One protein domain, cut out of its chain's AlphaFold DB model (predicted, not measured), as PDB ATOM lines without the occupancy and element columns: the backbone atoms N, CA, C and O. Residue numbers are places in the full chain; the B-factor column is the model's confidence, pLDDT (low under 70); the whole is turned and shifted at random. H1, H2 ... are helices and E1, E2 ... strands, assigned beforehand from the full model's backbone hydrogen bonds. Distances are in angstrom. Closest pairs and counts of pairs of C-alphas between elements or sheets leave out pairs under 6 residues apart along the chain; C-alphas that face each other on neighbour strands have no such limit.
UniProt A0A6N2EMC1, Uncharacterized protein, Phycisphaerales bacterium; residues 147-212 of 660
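This is residues 147 to 212 of the 660 residues of an uncharacterized protein of Phycisphaerales bacterium (UniProt A0A6N2EMC1). This is a compact body of loops with little regular structure: the short strand E1 lies in the middle between two short stretches, residues 155 to 156 and 191 to 192, with small helices H1 and H2 out on opposite sides of it. The 66 printed residues hold H1, E1 and H2 in that order, with 14 residues in these named elements, class mixed. The radius of gyration of the C-alphas is 10.9 A, and the spans are 32 by 23 by 17 A.

Find C-alpha 160 at (22.493, 40.079, 130.009); there H1 begins, residues 160 to 165, 8.5 A long. E1 is residues 178 to 180, 6.5 A. H2, residues 206 to 210, 6.0 A, ends at C-alpha 210, (18.854, 24.408, 147.280).

H1 is apart from E1 and H2, and E1 is apart from H2. E1 pairs with no named strand, but look beside it: residues 155 to 156 pair antiparallel with 179 to 180, and residues 191 to 192 with 178 to 179, also antiparallel. In H1 and H2 every O i to N i+4 pair is within hydrogen-bond range.

The C-alphas farthest apart, Gly 149 and Thr 173, are 32.9 A apart. The printed part has no cut. Both links are long, 12 residues from H1 to E1 and 25 from E1 to H2. No printed residue is under pLDDT 70.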
ATOM      1  N   VAL A 147      16.078  24.199 142.908       93.62
ATOM      2  CA  VAL A 147      15.492  25.171 143.835       93.62
ATOM      3  C   VAL A 147      14.668  24.448 144.901       93.62
ATOM      4  O   VAL A 147      13.784  23.639 144.586       93.62
ATOM      5  N   GLN A 148      14.938  24.758 146.170       91.25
ATOM      6  CA  GLN A 148      14.272  24.140 147.310       91.25
ATOM      7  C   GLN A 148      12.752  24.356 147.253       91.25
ATOM      8  O   GLN A 148      12.261  25.447 146.978       91.25
ATOM      9  N   GLY A 149      11.985  23.298 147.522       88.69
ATOM     10  CA  GLY A 149      10.519  23.343 147.584       88.69
ATOM     11  C   GLY A 149       9.803  23.303 146.230       88.69
ATOM     12  O   GLY A 149       8.664  22.844 146.189       88.69
ATOM     13  N   VAL A 150      10.463  23.703 145.137       90.69
ATOM     14  CA  VAL A 150       9.889  23.666 143.776       90.69
ATOM     15  C   VAL A 150      10.461  22.508 142.949       90.69
ATOM     16  O   VAL A 150       9.741  21.896 142.165       90.69
ATOM     17  N   GLY A 151      11.736  22.155 143.158       91.50
ATOM     18  CA  GLY A 151      12.393  21.031 142.478       91.50
ATOM     19  C   GLY A 151      12.847  21.331 141.046       91.50
ATOM     20  O   GLY A 151      13.124  20.404 140.289       91.50
ATOM     21  N   VAL A 152      12.924  22.608 140.669       93.00
ATOM     22  CA  VAL A 152      13.335  23.046 139.329       93.00
ATOM     23  C   VAL A 152      14.856  23.203 139.272       93.00
ATOM     24  O   VAL A 152      15.422  23.760 140.214       93.00
ATOM     25  N   PRO A 153      15.549  22.743 138.214       93.44
ATOM     26  CA  PRO A 153      17.001  22.867 138.114       93.44
ATOM     27  C   PRO A 153      17.478  24.320 138.025       93.44
ATOM     28  O   PRO A 153      16.808  25.187 137.458       93.44
ATOM     29  N   LEU A 154      18.677  24.542 138.562       95.56
ATOM     30  CA  LEU A 154      19.468  25.742 138.325       95.56
ATOM     31  C   LEU A 154      20.395  25.538 137.118       95.56
ATOM     32  O   LEU A 154      20.992  24.475 136.939       95.56
ATOM     33  N   GLU A 155      20.548  26.583 136.315       96.44
ATOM     34  CA  GLU A 155      21.370  26.647 135.107       96.44
ATOM     35  C   GLU A 155      22.175  27.957 135.099       96.44
ATOM     36  O   GLU A 155      21.849  28.901 135.817       96.44
ATOM     37  N   LEU A 156      23.255  28.031 134.317       96.56
ATOM     38  CA  LEU A 156      24.050  29.259 134.200       96.56
ATOM     39  C   LEU A 156      23.243  30.359 133.488       96.56
ATOM     40  O   LEU A 156      22.763  30.161 132.373       96.56
ATOM     41  N   CYS A 157      23.120  31.535 134.106       96.81
ATOM     42  CA  CYS A 157      22.459  32.691 133.506       96.81
ATOM     43  C   CYS A 157      23.386  33.401 132.517       96.81
ATOM     44  O   CYS A 157      24.349  34.053 132.921       96.81
ATOM     45  N   THR A 158      23.065  33.320 131.225       96.62
ATOM     46  CA  THR A 158      23.777  34.038 130.151       96.62
ATOM     47  C   THR A 158      22.972  35.205 129.568       96.62
ATOM     48  O   THR A 158      23.387  35.796 128.572       96.62
ATOM     49  N   ASP A 159      21.799  35.508 130.133       97.00
ATOM     50  CA  ASP A 159      20.926  36.592 129.674       97.00
ATOM     51  C   ASP A 159      21.328  37.928 130.319       97.00
ATOM     52  O   ASP A 159      20.993  38.224 131.468       97.00
ATOM     53  N   ASP A 160      22.054  38.753 129.562       97.25
ATOM     54  CA  ASP A 160      22.493  40.079 130.009       97.25
ATOM     55  C   ASP A 160      21.323  41.040 130.272       97.25
ATOM     56  O   ASP A 160      21.445  41.942 131.101       97.25
ATOM     57  N   ALA A 161      20.199  40.899 129.558       96.69
ATOM     58  CA  ALA A 161      19.048  41.775 129.752       96.69
ATOM     59  C   ALA A 161      18.384  41.495 131.099       96.69
ATOM     60  O   ALA A 161      18.130  42.437 131.851       96.69
ATOM     61  N   LEU A 162      18.204  40.212 131.416       95.69
ATOM     62  CA  LEU A 162      17.690  39.771 132.703       95.69
ATOM     63  C   LEU A 162      18.601  40.210 133.854       95.69
ATOM     64  O   LEU A 162      18.123  40.823 134.805       95.69
ATOM     65  N   LEU A 163      19.911  39.946 133.756       95.62
ATOM     66  CA  LEU A 163      20.879  40.326 134.795       95.62
ATOM     67  C   LEU A 163      20.859  41.838 135.051       95.62
ATOM     68  O   LEU A 163      20.803  42.270 136.201       95.62
ATOM     69  N   ARG A 164      20.803  42.643 133.984       95.19
ATOM     70  CA  ARG A 164      20.693  44.102 134.090       95.19
ATOM     71  C   ARG A 164      19.385  44.544 134.748       95.19
ATOM     72  O   ARG A 164      19.411  45.470 135.554       95.19
ATOM     73  N   GLU A 165      18.261  43.902 134.421       94.81
ATOM     74  CA  GLU A 165      16.948  44.206 135.009       94.81
ATOM     75  C   GLU A 165      16.944  43.997 136.529       94.81
ATOM     76  O   GLU A 165      16.414  44.830 137.265       94.81
ATOM     77  N   VAL A 166      17.610  42.943 137.007       93.94
ATOM     78  CA  VAL A 166      17.722  42.640 138.443       93.94
ATOM     79  C   VAL A 166      18.897  43.346 139.140       93.94
ATOM     80  O   VAL A 166      19.132  43.134 140.330       93.94
ATOM     81  N   GLY A 167      19.628  44.210 138.425       93.56
ATOM     82  CA  GLY A 167      20.747  44.989 138.964       93.56
ATOM     83  C   GLY A 167      22.024  44.182 139.216       93.56
ATOM     84  O   GLY A 167      22.855  44.597 140.025       93.56
ATOM     85  N   LEU A 168      22.185  43.040 138.548       95.25
ATOM     86  CA  LEU A 168      23.382  42.205 138.602       95.25
ATOM     87  C   LEU A 168      24.316  42.496 137.408       95.25
ATOM     88  O   LEU A 168      23.856  42.908 136.341       95.25
ATOM     89  N   PRO A 169      25.638  42.280 137.557       95.00
ATOM     90  CA  PRO A 169      26.586  42.363 136.452       95.00
ATOM     91  C   PRO A 169      26.216  41.426 135.299       95.00
ATOM     92  O   PRO A 169      25.873  40.265 135.516       95.00
ATOM     93  N   GLU A 170      26.330  41.931 134.075       95.81
ATOM     94  CA  GLU A 170      26.053  41.187 132.845       95.81
ATOM     95  C   GLU A 170      27.054  40.042 132.638       95.81
ATOM     96  O   GLU A 170      28.243  40.169 132.952       95.81
ATOM     97  N   TYR A 171      26.591  38.935 132.053       95.62
ATOM     98  CA  TYR A 171      27.425  37.774 131.767       95.62
ATOM     99  C   TYR A 171      28.499  38.133 130.737       95.62
ATOM    100  O   TYR A 171      29.687  37.931 130.983       95.62
ATOM    101  N   SER A 172      28.116  38.699 129.589       95.62
ATOM    102  CA  SER A 172      29.024  38.807 128.436       95.62
ATOM    103  C   SER A 172      30.163  39.819 128.598       95.62
ATOM    104  O   SER A 172      31.192  39.693 127.922       95.62
ATOM    105  N   THR A 173      30.006  40.797 129.493       92.50
ATOM    106  CA  THR A 173      30.947  41.911 129.700       92.50
ATOM    107  C   THR A 173      31.742  41.811 130.999       92.50
ATOM    108  O   THR A 173      32.629  42.628 131.227       92.50
ATOM    109  N   THR A 174      31.472  40.804 131.834       92.12
ATOM    110  CA  THR A 174      32.175  40.595 133.107       92.12
ATOM    111  C   THR A 174      32.604  39.134 133.271       92.12
ATOM    112  O   THR A 174      32.368  38.310 132.389       92.12
ATOM    113  N   LEU A 175      33.265  38.808 134.386       92.06
ATOM    114  CA  LEU A 175      33.561  37.431 134.815       92.06
ATOM    115  C   LEU A 175      32.586  36.925 135.894       92.06
ATOM    116  O   LEU A 175      32.745  35.814 136.408       92.06
ATOM    117  N   ALA A 176      31.583  37.734 136.252       92.69
ATOM    118  CA  ALA A 176      30.558  37.340 137.204       92.69
ATOM    119  C   ALA A 176      29.686  36.231 136.598       92.69
ATOM    120  O   ALA A 176      29.336  36.275 135.416       92.69
ATOM    121  N   ARG A 177      29.348  35.221 137.403       94.69
ATOM    122  CA  ARG A 177      28.477  34.113 136.994       94.69
ATOM    123  C   ARG A 177      27.424  33.865 138.055       94.69
ATOM    124  O   ARG A 177      27.751  33.693 139.228       94.69
ATOM    125  N   TYR A 178      26.181  33.775 137.599       96.12
ATOM    126  CA  TYR A 178      25.028  33.475 138.434       96.12
ATOM    127  C   TYR A 178      24.323  32.230 137.914       96.12
ATOM    128  O   TYR A 178      24.121  32.096 136.706       96.12
ATOM    129  N   LEU A 179      23.928  31.337 138.816       96.62
ATOM    130  CA  LEU A 179      22.961  30.295 138.500       96.62
ATOM    131  C   LEU A 179      21.549  30.804 138.756       96.62
ATOM    132  O   LEU A 179      21.324  31.537 139.717       96.62
ATOM    133  N   TRP A 180      20.612  30.384 137.919       96.62
ATOM    134  CA  TRP A 180      19.200  30.740 138.010       96.62
ATOM    135  C   TRP A 180      18.329  29.625 137.421       96.62
ATOM    136  O   TRP A 180      18.835  28.699 136.795       96.62
ATOM    137  N   SER A 181      17.019  29.706 137.608       95.69
ATOM    138  CA  SER A 181      16.038  28.787 137.050       95.69
ATOM    139  C   SER A 181      15.209  29.493 135.973       95.69
ATOM    140  O   SER A 181      14.373  30.340 136.306       95.69
ATOM    141  N   PRO A 182      15.378  29.131 134.687       94.12
ATOM    142  CA  PRO A 182      14.620  29.739 133.596       94.12
ATOM    143  C   PRO A 182      13.098  29.610 133.743       94.12
ATOM    144  O   PRO A 182      12.366  30.498 133.314       94.12
ATOM    145  N   GLU A 183      12.605  28.534 134.369       94.12
ATOM    146  CA  GLU A 183      11.161  28.312 134.550       94.12
ATOM    147  C   GLU A 183      10.535  29.271 135.573       94.12
ATOM    148  O   GLU A 183       9.338  29.542 135.505       94.12
ATOM    149  N   MET A 184      11.336  29.798 136.506       92.75
ATOM    150  CA  MET A 184      10.883  30.743 137.535       92.75
ATOM    151  C   MET A 184      11.034  32.211 137.110       92.75
ATOM    152  O   MET A 184      10.458  33.098 137.739       92.75
ATOM    153  N   GLY A 185      11.790  32.503 136.047       91.31
ATOM    154  CA  GLY A 185      11.968  33.875 135.573       91.31
ATOM    155  C   GLY A 185      12.620  34.781 136.630       91.31
ATOM    156  O   GLY A 185      13.587  34.400 137.288       91.31
ATOM    157  N   LEU A 186      12.054  35.977 136.822       91.44
ATOM    158  CA  LEU A 186      12.496  36.958 137.827       91.44
ATOM    159  C   LEU A 186      12.291  36.499 139.281       91.44
ATOM    160  O   LEU A 186      12.893  37.076 140.183       91.44
ATOM    161  N   GLU A 187      11.453  35.486 139.523       90.94
ATOM    162  CA  GLU A 187      11.255  34.907 140.861       90.94
ATOM    163  C   GLU A 187      12.350  33.891 141.223       90.94
ATOM    164  O   GLU A 187      12.397  33.401 142.352       90.94
ATOM    165  N   SER A 188      13.234  33.560 140.275       93.00
ATOM    166  CA  SER A 188      14.356  32.664 140.520       93.00
ATOM    167  C   SER A 188      15.327  33.245 141.553       93.00
ATOM    168  O   SER A 188      15.687  34.421 141.462       93.00
ATOM    169  N   PRO A 189      15.883  32.418 142.458       93.88
ATOM    170  CA  PRO A 189      17.102  32.798 143.158       93.88
ATOM    171  C   PRO A 189      18.253  32.968 142.156       93.88
ATOM    172  O   PRO A 189      18.361  32.197 141.198       93.88
ATOM    173  N   PHE A 190      19.128  33.946 142.397       95.94
ATOM    174  CA  PHE A 190      20.387  34.106 141.666       95.94
ATOM    175  C   PHE A 190      21.546  33.681 142.566       95.94
ATOM    176  O   PHE A 190      21.808  34.314 143.586       95.94
ATOM    177  N   VAL A 191      22.245  32.605 142.211       95.25
ATOM    178  CA  VAL A 191      23.327  32.049 143.038       95.25
ATOM    179  C   VAL A 191      24.682  32.431 142.446       95.25
ATOM    180  O   VAL A 191      24.993  31.968 141.348       95.25
ATOM    181  N   PRO A 192      25.505  33.247 143.124       94.50
ATOM    182  CA  PRO A 192      26.844  33.574 142.654       94.50
ATOM    183  C   PRO A 192      27.745  32.335 142.755       94.50
ATOM    184  O   PRO A 192      27.738  31.635 143.767       94.50
ATOM    185  N   VAL A 193      28.503  32.035 141.694       90.69
ATOM    186  CA  VAL A 193      29.285  30.777 141.601       90.69
ATOM    187  C   VAL A 193      30.764  30.951 141.292       90.69
ATOM    188  O   VAL A 193      31.473  29.961 141.141       90.69
ATOM    189  N   THR A 194      31.257  32.183 141.226       86.62
ATOM    190  CA  THR A 194      32.700  32.460 141.209       86.62
ATOM    191  C   THR A 194      33.038  33.389 142.363       86.62
ATOM    192  O   THR A 194      32.208  34.206 142.759       86.62
ATOM    193  N   ARG A 195      34.262  33.297 142.891       79.88
ATOM    194  CA  ARG A 195      34.696  34.117 144.039       79.88
ATOM    195  C   ARG A 195      34.606  35.619 143.786       79.88
ATOM    196  O   ARG A 195      34.338  36.385 144.703       79.88
ATOM    197  N   ALA A 196      34.823  36.026 142.539       73.88
ATOM    198  CA  ALA A 196      34.754  37.418 142.114       73.88
ATOM    199  C   ALA A 196      33.317  37.911 141.858       73.88
ATOM    200  O   ALA A 196      33.126  39.095 141.583       73.88
ATOM    201  N   THR A 197      32.309  37.030 141.907       84.50
ATOM    202  CA  THR A 197      30.916  37.421 141.675       84.50
ATOM    203  C   THR A 197      30.366  38.162 142.899       84.50
ATOM    204  O   THR A 197      30.375  37.601 143.993       84.50
ATOM    205  N   PRO A 198      29.860  39.399 142.747       84.62
ATOM    206  CA  PRO A 198      29.290  40.148 143.860       84.62
ATOM    207  C   PRO A 198      28.084  39.451 144.507       84.62
ATOM    208  O   PRO A 198      27.100  39.137 143.840       84.62
ATOM    209  N   GLU A 199      28.111  39.313 145.833       84.88
ATOM    210  CA  GLU A 199      26.952  38.920 146.647       84.88
ATOM    211  C   GLU A 199      26.090  40.152 146.973       84.88
ATOM    212  O   GLU A 199      25.955  40.581 148.120       84.88
ATOM    213  N   THR A 200      25.570  40.810 145.937       79.38
ATOM    214  CA  THR A 200      24.744  42.019 146.080       79.38
ATOM    215  C   THR A 200      23.325  41.800 145.568       79.38
ATOM    216  O   THR A 200      23.094  40.966 144.692       79.38
ATOM    217  N   GLY A 201      22.368  42.581 146.079       80.00
ATOM    218  CA  GLY A 201      21.002  42.623 145.549       80.00
ATOM    219  C   GLY A 201      20.217  41.320 145.782       80.00
ATOM    220  O   GLY A 201      20.150  40.878 146.928       80.00
ATOM    221  N   PRO A 202      19.594  40.722 144.744       85.25
ATOM    222  CA  PRO A 202      18.739  39.533 144.862       85.25
ATOM    223  C   PRO A 202      19.511  38.203 144.935       85.25
ATOM    224  O   PRO A 202      18.911  37.135 144.812       85.25
ATOM    225  N   SER A 203      20.837  38.246 145.085       90.25
ATOM    226  CA  SER A 203      21.657  37.037 145.133       90.25
ATOM    227  C   SER A 203      21.543  36.302 146.474       90.25
ATOM    228  O   SER A 203      21.379  36.914 147.530       90.25
ATOM    229  N   VAL A 204      21.617  34.970 146.433       92.31
ATOM    230  CA  VAL A 204      21.541  34.091 147.612       92.31
ATOM    231  C   VAL A 204      22.605  33.001 147.540       92.31
ATOM    232  O   VAL A 204      23.055  32.632 146.458       92.31
ATOM    233  N   SER A 205      23.002  32.449 148.688       91.00
ATOM    234  CA  SER A 205      23.948  31.330 148.715       91.00
ATOM    235  C   SER A 205      23.346  30.062 148.096       91.00
ATOM    236  O   SER A 205      22.127  29.868 148.081       91.00
ATOM    237  N   LEU A 206      24.209  29.157 147.622       90.44
ATOM    238  CA  LEU A 206      23.779  27.870 147.064       90.44
ATOM    239  C   LEU A 206      22.986  27.040 148.085       90.44
ATOM    240  O   LEU A 206      21.965  26.448 147.738       90.44
ATOM    241  N   GLU A 207      23.425  27.031 149.345       90.00
ATOM    242  CA  GLU A 207      22.738  26.335 150.439       90.00
ATOM    243  C   GLU A 207      21.338  26.918 150.673       90.00
ATOM    244  O   GLU A 207      20.374  26.167 150.774       90.00
ATOM    245  N   ALA A 208      21.196  28.248 150.668       90.19
ATOM    246  CA  ALA A 208      19.896  28.898 150.822       90.19
ATOM    247  C   ALA A 208      18.954  28.638 149.632       90.19
ATOM    248  O   ALA A 208      17.746  28.534 149.823       90.19
ATOM    249  N   ALA A 209      19.489  28.523 148.412       89.81
ATOM    250  CA  ALA A 209      18.690  28.261 147.217       89.81
ATOM    251  C   ALA A 209      18.232  26.799 147.096       89.81
ATOM    252  O   ALA A 209      17.151  26.538 146.568       89.81
ATOM    253  N   THR A 210      19.054  25.846 147.545       90.81
ATOM    254  CA  THR A 210      18.854  24.408 147.280       90.81
ATOM    255  C   THR A 210      18.465  23.599 148.515       90.81
ATOM    256  O   THR A 210      17.843  22.545 148.390       90.81
ATOM    257  N   GLY A 211      18.807  24.077 149.715       86.38
ATOM    258  CA  GLY A 211      18.696  23.317 150.961       86.38
ATOM    259  C   GLY A 211      19.622  22.096 151.030       86.38
ATOM    260  O   GLY A 211      19.430  21.244 151.896       86.38
ATOM    261  N   GLU A 212      20.586  21.972 150.111       81.25
ATOM    262  CA  GLU A 212      21.490  20.827 150.019       81.25
ATOM    263  C   GLU A 212      22.608  20.931 151.064       81.25
ATOM    264  O   GLU A 212      23.434  21.840 151.019       81.25
TER     265      GLU A 212